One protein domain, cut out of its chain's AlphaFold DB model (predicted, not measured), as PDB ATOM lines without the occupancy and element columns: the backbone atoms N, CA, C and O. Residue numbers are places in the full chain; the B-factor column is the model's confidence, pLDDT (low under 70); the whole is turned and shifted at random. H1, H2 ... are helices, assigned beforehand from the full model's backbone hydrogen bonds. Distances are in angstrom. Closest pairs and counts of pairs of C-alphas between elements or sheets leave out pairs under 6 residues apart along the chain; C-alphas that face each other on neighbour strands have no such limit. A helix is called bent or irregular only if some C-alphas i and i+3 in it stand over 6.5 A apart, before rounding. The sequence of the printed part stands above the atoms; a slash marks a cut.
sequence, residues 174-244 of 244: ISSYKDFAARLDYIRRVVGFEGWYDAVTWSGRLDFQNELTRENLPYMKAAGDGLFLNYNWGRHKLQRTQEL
ATOM      1  N   ILE A 174     -13.688  51.597  -8.966       45.94
ATOM      2  CA  ILE A 174     -12.965  52.871  -9.154       45.94
ATOM      3  C   ILE A 174     -11.430  52.685  -9.081       45.94
ATOM      4  O   ILE A 174     -10.678  53.562  -9.501       45.94
ATOM      5  N   SER A 175     -10.935  51.533  -8.607       48.50
ATOM      6  CA  SER A 175      -9.497  51.257  -8.476       48.50
ATOM      7  C   SER A 175      -8.797  50.702  -9.730       48.50
ATOM      8  O   SER A 175      -7.572  50.669  -9.729       48.50
ATOM      9  N   SER A 176      -9.491  50.311 -10.811       58.81
ATOM     10  CA  SER A 176      -8.846  49.540 -11.901       58.81
ATOM     11  C   SER A 176      -8.098  50.360 -12.970       58.81
ATOM     12  O   SER A 176      -7.146  49.857 -13.562       58.81
ATOM     13  N   TYR A 177      -8.449  51.627 -13.221       58.03
ATOM     14  CA  TYR A 177      -7.863  52.373 -14.352       58.03
ATOM     15  C   TYR A 177      -6.463  52.948 -14.078       58.03
ATOM     16  O   TYR A 177      -5.617  52.982 -14.971       58.03
ATOM     17  N   LYS A 178      -6.167  53.344 -12.830       58.66
ATOM     18  CA  LYS A 178      -4.789  53.701 -12.425       58.66
ATOM     19  C   LYS A 178      -3.863  52.488 -12.486       58.66
ATOM     20  O   LYS A 178      -2.722  52.613 -12.928       58.66
ATOM     21  N   ASP A 179      -4.384  51.323 -12.108       66.31
ATOM     22  CA  ASP A 179      -3.684  50.050 -12.257       66.31
ATOM     23  C   ASP A 179      -3.435  49.723 -13.728       66.31
ATOM     24  O   ASP A 179      -2.427  49.100 -14.037       66.31
ATOM     25  N   PHE A 180      -4.295  50.160 -14.648       67.88
ATOM     26  CA  PHE A 180      -4.112  49.888 -16.068       67.88
ATOM     27  C   PHE A 180      -2.899  50.611 -16.659       67.88
ATOM     28  O   PHE A 180      -2.088  49.963 -17.308       67.88
ATOM     29  N   ALA A 181      -2.691  51.903 -16.382       66.69
ATOM     30  CA  ALA A 181      -1.468  52.590 -16.818       66.69
ATOM     31  C   ALA A 181      -0.201  51.937 -16.225       66.69
ATOM     32  O   ALA A 181       0.810  51.803 -16.910       66.69
ATOM     33  N   ALA A 182      -0.266  51.469 -14.973       69.75
ATOM     34  CA  ALA A 182       0.832  50.738 -14.341       69.75
ATOM     35  C   ALA A 182       1.055  49.342 -14.959       69.75
ATOM     36  O   ALA A 182       2.194  48.929 -15.163       69.75
ATOM     37  N   ARG A 183      -0.022  48.620 -15.293       67.44
ATOM     38  CA  ARG A 183       0.022  47.327 -15.992       67.44
ATOM     39  C   ARG A 183       0.526  47.483 -17.413       67.44
ATOM     40  O   ARG A 183       1.304  46.648 -17.847       67.44
ATOM     41  N   LEU A 184       0.133  48.547 -18.108       69.19
ATOM     42  CA  LEU A 184       0.710  48.919 -19.386       69.19
ATOM     43  C   LEU A 184       2.209  49.145 -19.218       69.19
ATOM     44  O   LEU A 184       2.964  48.426 -19.848       69.19
ATOM     45  N   ASP A 185       2.674  50.017 -18.318       68.69
ATOM     46  CA  ASP A 185       4.124  50.199 -18.117       68.69
ATOM     47  C   ASP A 185       4.843  48.870 -17.810       68.69
ATOM     48  O   ASP A 185       5.925  48.613 -18.334       68.69
ATOM     49  N   TYR A 186       4.224  47.974 -17.033       66.75
ATOM     50  CA  TYR A 186       4.752  46.625 -16.825       66.75
ATOM     51  C   TYR A 186       4.829  45.815 -18.129       66.75
ATOM     52  O   TYR A 186       5.886  45.274 -18.446       66.75
ATOM     53  N   ILE A 187       3.745  45.763 -18.909       65.19
ATOM     54  CA  ILE A 187       3.695  45.110 -20.222       65.19
ATOM     55  C   ILE A 187       4.770  45.709 -21.133       65.19
ATOM     56  O   ILE A 187       5.577  44.958 -21.663       65.19
ATOM     57  N   ARG A 188       4.890  47.038 -21.240       70.50
ATOM     58  CA  ARG A 188       5.948  47.704 -22.016       70.50
ATOM     59  C   ARG A 188       7.331  47.207 -21.629       70.50
ATOM     60  O   ARG A 188       8.126  46.886 -22.501       70.50
ATOM     61  N   ARG A 189       7.629  47.134 -20.330       67.31
ATOM     62  CA  ARG A 189       8.942  46.683 -19.837       67.31
ATOM     63  C   ARG A 189       9.243  45.225 -20.179       67.31
ATOM     64  O   ARG A 189      10.414  44.863 -20.202       67.31
ATOM     65  N   VAL A 190       8.216  44.403 -20.401       62.91
ATOM     66  CA  VAL A 190       8.356  42.966 -20.680       62.91
ATOM     67  C   VAL A 190       8.308  42.660 -22.178       62.91
ATOM     68  O   VAL A 190       9.114  41.862 -22.647       62.91
ATOM     69  N   VAL A 191       7.378  43.265 -22.923       61.34
ATOM     70  CA  VAL A 191       7.113  42.941 -24.337       61.34
ATOM     71  C   VAL A 191       7.375  44.090 -25.312       61.34
ATOM     72  O   VAL A 191       7.448  43.831 -26.505       61.34
ATOM     73  N   GLY A 192       7.544  45.326 -24.827       64.56
ATOM     74  CA  GLY A 192       7.729  46.520 -25.656       64.56
ATOM     75  C   GLY A 192       6.446  46.945 -26.375       64.56
ATOM     76  O   GLY A 192       6.024  46.317 -27.337       64.56
ATOM     77  N   PHE A 193       5.818  48.033 -25.928       68.12
ATOM     78  CA  PHE A 193       4.826  48.748 -26.731       68.12
ATOM     79  C   PHE A 193       5.197  50.231 -26.740       68.12
ATOM     80  O   PHE A 193       5.551  50.780 -25.698       68.12
ATOM     81  N   GLU A 194       5.133  50.855 -27.909       73.81
ATOM     82  CA  GLU A 194       5.731  52.168 -28.151       73.81
ATOM     83  C   GLU A 194       4.646  53.108 -28.692       73.81
ATOM     84  O   GLU A 194       4.469  53.281 -29.897       73.81
ATOM     85  N   GLY A 195       3.838  53.658 -27.780       83.81
ATOM     86  CA  GLY A 195       2.817  54.663 -28.098       83.81
ATOM     87  C   GLY A 195       1.427  54.395 -27.511       83.81
ATOM     88  O   GLY A 195       1.031  53.260 -27.254       83.81
ATOM     89  N   TRP A 196       0.668  55.472 -27.302       89.75
ATOM     90  CA  TRP A 196      -0.734  55.439 -26.873       89.75
ATOM     91  C   TRP A 196      -1.581  56.376 -27.733       89.75
ATOM     92  O   TRP A 196      -1.129  57.474 -28.048       89.75
ATOM     93  N   TYR A 197      -2.810  55.985 -28.079       92.94
ATOM     94  CA  TYR A 197      -3.753  56.869 -28.771       92.94
ATOM     95  C   TYR A 197      -4.611  57.643 -27.765       92.94
ATOM     96  O   TYR A 197      -5.175  57.063 -26.837       92.94
ATOM     97  N   ASP A 198      -4.728  58.955 -27.953       93.00
ATOM     98  CA  ASP A 198      -5.542  59.853 -27.135       93.00
ATOM     99  C   ASP A 198      -7.038  59.543 -27.286       93.00
ATOM    100  O   ASP A 198      -7.737  60.180 -28.061       93.00
ATOM    101  N   ALA A 199      -7.513  58.537 -26.553       90.38
ATOM    102  CA  ALA A 199      -8.907  58.108 -26.507       90.38
ATOM    103  C   ALA A 199      -9.389  57.956 -25.064       90.38
ATOM    104  O   ALA A 199     -10.203  58.743 -24.583       90.38
ATOM    105  N   VAL A 200      -8.901  56.935 -24.357       86.00
ATOM    106  CA  VAL A 200      -9.327  56.660 -22.981       86.00
ATOM    107  C   VAL A 200      -8.491  57.496 -22.014       86.00
ATOM    108  O   VAL A 200      -7.265  57.525 -22.099       86.00
ATOM    109  N   THR A 201      -9.161  58.171 -21.086       85.50
ATOM    110  CA  THR A 201      -8.548  58.925 -19.979       85.50
ATOM    111  C   THR A 201      -8.140  57.996 -18.833       85.50
ATOM    112  O   THR A 201      -8.611  56.861 -18.738       85.50
ATOM    113  N   TRP A 202      -7.280  58.440 -17.910       80.00
ATOM    114  CA  TRP A 202      -6.895  57.629 -16.742       80.00
ATOM    115  C   TRP A 202      -8.096  57.317 -15.840       80.00
ATOM    116  O   TRP A 202      -8.032  56.400 -15.029       80.00
ATOM    117  N   SER A 203      -9.200  58.059 -15.988       72.62
ATOM    118  CA  SER A 203     -10.481  57.788 -15.328       72.62
ATOM    119  C   SER A 203     -11.323  56.694 -16.006       72.62
ATOM    120  O   SER A 203     -12.420  56.401 -15.537       72.62
ATOM    121  N   GLY A 204     -10.841  56.106 -17.108       74.06
ATOM    122  CA  GLY A 204     -11.534  55.051 -17.856       74.06
ATOM    123  C   GLY A 204     -12.604  55.548 -18.828       74.06
ATOM    124  O   GLY A 204     -13.325  54.747 -19.414       74.06
ATOM    125  N   ARG A 205     -12.732  56.868 -19.011       79.69
ATOM    126  CA  ARG A 205     -13.704  57.466 -19.934       79.69
ATOM    127  C   ARG A 205     -13.107  57.612 -21.325       79.69
ATOM    128  O   ARG A 205     -11.990  58.116 -21.437       79.69
ATOM    129  N   LEU A 206     -13.869  57.227 -22.348       85.44
ATOM    130  CA  LEU A 206     -13.585  57.551 -23.743       85.44
ATOM    131  C   LEU A 206     -13.848  59.050 -23.961       85.44
ATOM    132  O   LEU A 206     -15.001  59.467 -24.056       85.44
ATOM    133  N   ASP A 207     -12.787  59.853 -23.965       89.31
ATOM    134  CA  ASP A 207     -12.854  61.310 -24.074       89.31
ATOM    135  C   ASP A 207     -11.571  61.860 -24.716       89.31
ATOM    136  O   ASP A 207     -10.537  62.019 -24.063       89.31
ATOM    137  N   PHE A 208     -11.648  62.147 -26.016       95.12
ATOM    138  CA  PHE A 208     -10.528  62.620 -26.829       95.12
ATOM    139  C   PHE A 208     -10.126  64.048 -26.431       95.12
ATOM    140  O   PHE A 208     -10.837  65.016 -26.727       95.12
ATOM    141  N   GLN A 209      -8.957  64.216 -25.816       96.50
ATOM    142  CA  GLN A 209      -8.510  65.525 -25.326       96.50
ATOM    143  C   GLN A 209      -8.004  66.414 -26.479       96.50
ATOM    144  O   GLN A 209      -8.230  67.630 -26.521       96.50
ATOM    145  N   ASN A 210      -7.444  65.788 -27.514       96.88
ATOM    146  CA  ASN A 210      -6.738  66.374 -28.657       96.88
ATOM    147  C   ASN A 210      -5.513  67.208 -28.244       96.88
ATOM    148  O   ASN A 210      -5.124  68.153 -28.929       96.88
ATOM    149  N   GLU A 211      -4.970  66.911 -27.069       96.50
ATOM    150  CA  GLU A 211      -3.782  67.512 -26.472       96.50
ATOM    151  C   GLU A 211      -3.292  66.620 -25.327       96.50
ATOM    152  O   GLU A 211      -4.045  65.785 -24.819       96.50
ATOM    153  N   LEU A 212      -2.048  66.800 -24.893       95.81
ATOM    154  CA  LEU A 212      -1.581  66.197 -23.652       95.81
ATOM    155  C   LEU A 212      -2.205  66.948 -22.469       95.81
ATOM    156  O   LEU A 212      -2.015  68.152 -22.303       95.81
ATOM    157  N   THR A 213      -2.939  66.228 -21.628       95.50
ATOM    158  CA  THR A 213      -3.520  66.744 -20.386       95.50
ATOM    159  C   THR A 213      -3.172  65.819 -19.230       95.50
ATOM    160  O   THR A 213      -2.669  64.709 -19.402       95.50
ATOM    161  N   ARG A 214      -3.511  66.226 -18.005       93.31
ATOM    162  CA  ARG A 214      -3.424  65.329 -16.844       93.31
ATOM    163  C   ARG A 214      -4.289  64.071 -17.003       93.31
ATOM    164  O   ARG A 214      -3.988  63.071 -16.359       93.31
ATOM    165  N   GLU A 215      -5.311  64.111 -17.862       91.81
ATOM    166  CA  GLU A 215      -6.215  62.988 -18.098       91.81
ATOM    167  C   GLU A 215      -5.581  61.864 -18.937       91.81
ATOM    168  O   GLU A 215      -5.927  60.705 -18.729       91.81
ATOM    169  N   ASN A 216      -4.622  62.151 -19.825       92.62
ATOM    170  CA  ASN A 216      -3.945  61.142 -20.661       92.62
ATOM    171  C   ASN A 216      -2.423  61.032 -20.405       92.62
ATOM    172  O   ASN A 216      -1.787  60.080 -20.862       92.62
ATOM    173  N   LEU A 217      -1.843  61.931 -19.597       90.88
ATOM    174  CA  LEU A 217      -0.427  61.917 -19.205       90.88
ATOM    175  C   LEU A 217       0.066  60.577 -18.626       90.88
ATOM    176  O   LEU A 217       1.177  60.174 -18.978       90.88
ATOM    177  N   PRO A 218      -0.686  59.857 -17.764       88.06
ATOM    178  CA  PRO A 218      -0.229  58.561 -17.263       88.06
ATOM    179  C   PRO A 218       0.021  57.540 -18.375       88.06
ATOM    180  O   PRO A 218       0.980  56.781 -18.282       88.06
ATOM    181  N   TYR A 219      -0.788  57.551 -19.438       87.06
ATOM    182  CA  TYR A 219      -0.611  56.638 -20.565       87.06
ATOM    183  C   TYR A 219       0.554  57.035 -21.459       87.06
ATOM    184  O   TYR A 219       1.316  56.161 -21.849       87.06
ATOM    185  N   MET A 220       0.756  58.333 -21.707       87.81
ATOM    186  CA  MET A 220       1.954  58.808 -22.409       87.81
ATOM    187  C   MET A 220       3.228  58.350 -21.683       87.81
ATOM    188  O   MET A 220       4.127  57.777 -22.293       87.81
ATOM    189  N   LYS A 221       3.266  58.508 -20.352       85.62
ATOM    190  CA  LYS A 221       4.392  58.046 -19.526       85.62
ATOM    191  C   LYS A 221       4.553  56.527 -19.545       85.62
ATOM    192  O   LYS A 221       5.679  56.046 -19.596       85.62
ATOM    193  N   ALA A 222       3.447  55.782 -19.485       82.19
ATOM    194  CA  ALA A 222       3.470  54.323 -19.528       82.19
ATOM    195  C   ALA A 222       3.928  53.784 -20.890       82.19
ATOM    196  O   ALA A 222       4.603  52.760 -20.922       82.19
ATOM    197  N   ALA A 223       3.582  54.473 -21.981       81.88
ATOM    198  CA  ALA A 223       3.936  54.122 -23.352       81.88
ATOM    199  C   ALA A 223       5.404  54.385 -23.703       81.88
ATOM    200  O   ALA A 223       5.923  53.767 -24.623       81.88
ATOM    201  N   GLY A 224       6.080  55.281 -22.983       75.00
ATOM    202  CA  GLY A 224       7.507  55.559 -23.158       75.00
ATOM    203  C   GLY A 224       7.840  56.450 -24.358       75.00
ATOM    204  O   GLY A 224       8.566  57.422 -24.175       75.00
ATOM    205  N   ASP A 225       7.284  56.168 -25.542       76.81
ATOM    206  CA  ASP A 225       7.716  56.806 -26.799       76.81
ATOM    207  C   ASP A 225       6.804  57.916 -27.322       76.81
ATOM    208  O   ASP A 225       7.250  58.771 -28.089       76.81
ATOM    209  N   GLY A 226       5.535  57.965 -26.906       83.69
ATOM    210  CA  GLY A 226       4.682  59.081 -27.302       83.69
ATOM    211  C   GLY A 226       3.185  58.903 -27.105       83.69
ATOM    212  O   GLY A 226       2.678  57.850 -26.717       83.69
ATOM    213  N   LEU A 227       2.478  59.991 -27.407       90.81
ATOM    214  CA  LEU A 227       1.024  60.087 -27.424       90.81
ATOM    215  C   LEU A 227       0.575  60.497 -28.832       90.81
ATOM    216  O   LEU A 227       0.928  61.573 -29.313       90.81
ATOM    217  N   PHE A 228      -0.228  59.658 -29.476       93.31
ATOM    218  CA  PHE A 228      -0.883  59.958 -30.740       93.31
ATOM    219  C   PHE A 228      -2.168  60.742 -30.451       93.31
ATOM    220  O   PHE A 228      -3.163  60.175 -30.001       93.31
ATOM    221  N   LEU A 229      -2.138  62.060 -30.666       94.81
ATOM    222  CA  LEU A 229      -3.280  62.939 -30.400       94.81
ATOM    223  C   LEU A 229      -4.438  62.684 -31.368       94.81
ATOM    224  O   LEU A 229      -4.225  62.501 -32.568       94.81
ATOM    225  N   ASN A 230      -5.670  62.784 -30.868       95.94
ATOM    226  CA  ASN A 230      -6.843  62.804 -31.731       95.94
ATOM    227  C   ASN A 230      -6.876  64.078 -32.593       95.94
ATOM    228  O   ASN A 230      -6.359  65.127 -32.209       95.94
ATOM    229  N   TYR A 231      -7.510  63.992 -33.762       93.75
ATOM    230  CA  TYR A 231      -7.321  64.929 -34.874       93.75
ATOM    231  C   TYR A 231      -7.773  66.378 -34.630       93.75
ATOM    232  O   TYR A 231      -7.386  67.266 -35.386       93.75
ATOM    233  N   ASN A 232      -8.583  66.652 -33.602       96.19
ATOM    234  CA  ASN A 232      -9.154  67.983 -33.361       96.19
ATOM    235  C   ASN A 232      -8.241  68.870 -32.490       96.19
ATOM    236  O   ASN A 232      -8.675  69.495 -31.509       96.19
ATOM    237  N   TRP A 233      -6.947  68.876 -32.813       96.19
ATOM    238  CA  TRP A 233      -5.943  69.735 -32.196       96.19
ATOM    239  C   TRP A 233      -5.846  71.083 -32.923       96.19
ATOM    240  O   TRP A 233      -6.250  71.255 -34.069       96.19
ATOM    241  N   GLY A 234      -5.297  72.081 -32.235       96.06
ATOM    242  CA  GLY A 234      -5.054  73.417 -32.777       96.06
ATOM    243  C   GLY A 234      -3.891  74.080 -32.051       96.06
ATOM    244  O   GLY A 234      -3.415  73.557 -31.046       96.06
ATOM    245  N   ARG A 235      -3.437  75.249 -32.520       96.75
ATOM    246  CA  ARG A 235      -2.216  75.895 -31.989       96.75
ATOM    247  C   ARG A 235      -2.215  76.030 -30.463       96.75
ATOM    248  O   ARG A 235      -1.237  75.668 -29.829       96.75
ATOM    249  N   HIS A 236      -3.329  76.470 -29.875       96.62
ATOM    250  CA  HIS A 236      -3.449  76.609 -28.421       96.62
ATOM    251  C   HIS A 236      -3.335  75.260 -27.686       96.62
ATOM    252  O   HIS A 236      -2.719  75.178 -26.627       96.62
ATOM    253  N   LYS A 237      -3.938  74.198 -28.228       96.94
ATOM    254  CA  LYS A 237      -3.885  72.844 -27.654       96.94
ATOM    255  C   LYS A 237      -2.466  72.270 -27.688       96.94
ATOM    256  O   LYS A 237      -1.979  71.712 -26.709       96.94
ATOM    257  N   LEU A 238      -1.772  72.476 -28.806       95.50
ATOM    258  CA  LEU A 238      -0.378  72.066 -28.958       95.50
ATOM    259  C   LEU A 238       0.556  72.862 -28.041       95.50
ATOM    260  O   LEU A 238       1.451  72.280 -27.441       95.50
ATOM    261  N   GLN A 239       0.318  74.163 -27.866       96.31
ATOM    262  CA  GLN A 239       1.082  74.964 -26.913       96.31
ATOM    263  C   GLN A 239       0.908  74.443 -25.478       96.31
ATOM    264  O   GLN A 239       1.894  74.201 -24.795       96.31
ATOM    265  N   ARG A 240      -0.330  74.169 -25.041       95.94
ATOM    266  CA  ARG A 240      -0.577  73.581 -23.712       95.94
ATOM    267  C   ARG A 240       0.082  72.215 -23.531       95.94
ATOM    268  O   ARG A 240       0.546  71.912 -22.441       95.94
ATOM    269  N   THR A 241       0.152  71.415 -24.597       94.50
ATOM    270  CA  THR A 241       0.882  70.137 -24.592       94.50
ATOM    271  C   THR A 241       2.370  70.332 -24.291       94.50
ATOM    272  O   THR A 241       2.947  69.519 -23.581       94.50
ATOM    273  N   GLN A 242       2.987  71.400 -24.803       91.69
ATOM    274  CA  GLN A 242       4.406  71.707 -24.578       91.69
ATOM    275  C   GLN A 242       4.699  72.263 -23.175       91.69
ATOM    276  O   GLN A 242       5.847  72.245 -22.743       91.69
ATOM    277  N   GLU A 243       3.684  72.784 -22.484       93.12
ATOM    278  CA  GLU A 243       3.815  73.441 -21.177       93.12
ATOM    279  C   GLU A 243       3.583  72.493 -19.981       93.12
ATOM    280  O   GLU A 243       3.768  72.913 -18.835       93.12
ATOM    281  N   LEU A 244       3.147  71.248 -20.222       87.12
ATOM    282  CA  LEU A 244       2.761  70.269 -19.192       87.12
ATOM    283  C   LEU A 244       3.939  69.421 -18.686       87.12
ATOM    284  O   LEU A 244       3.973  69.173 -17.455       87.12
TER     285      LEU A 244
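AT A GLANCE: This is residues 174 to 244 of the 244 residues of the protein "Mannosyl-glycoprotein endo-beta-N-acetylglucosaminidase" of Trichobilharzia regenti (UniProt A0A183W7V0). Look for long helix H1 at one end, short H2 side by side with it, and H3 at the far end, loops between. The 71 printed residues, under half in named elements, hold helices H1, H2, H3 in order and no named strand: all helix. The whole is compact, radius of gyration of the C-alphas 12.1 A, spanning 36 by 27 by 19 A.

HOW THE PARTS SIT: H1, residues 174 to 191, touches H2, residues 217 to 223, with residues 181 to 188 alone; the closest C-alphas, of Asp 185 and Ala 222, are 4.4 A apart. They run the same way at a shallow tilt of 29 degrees. H3, residues 235 to 243, is apart from both. Every O i to N i+4 pair is within hydrogen-bond range in H2 and H3, 12 of 14 in H1.

IN THESE COORDINATES: Find C-alpha 174 at (-12.965, 52.871, -9.154); H1 runs 27.1 A, irregular, with C-alphas 174 and 177 7.3 A apart. H3 ends at (3.815, 73.441, -21.177).

THE WHOLE: Both links are long; the printed part has no cut. Find pLDDT under 70 at residues 174 to 187 and 189 to 193.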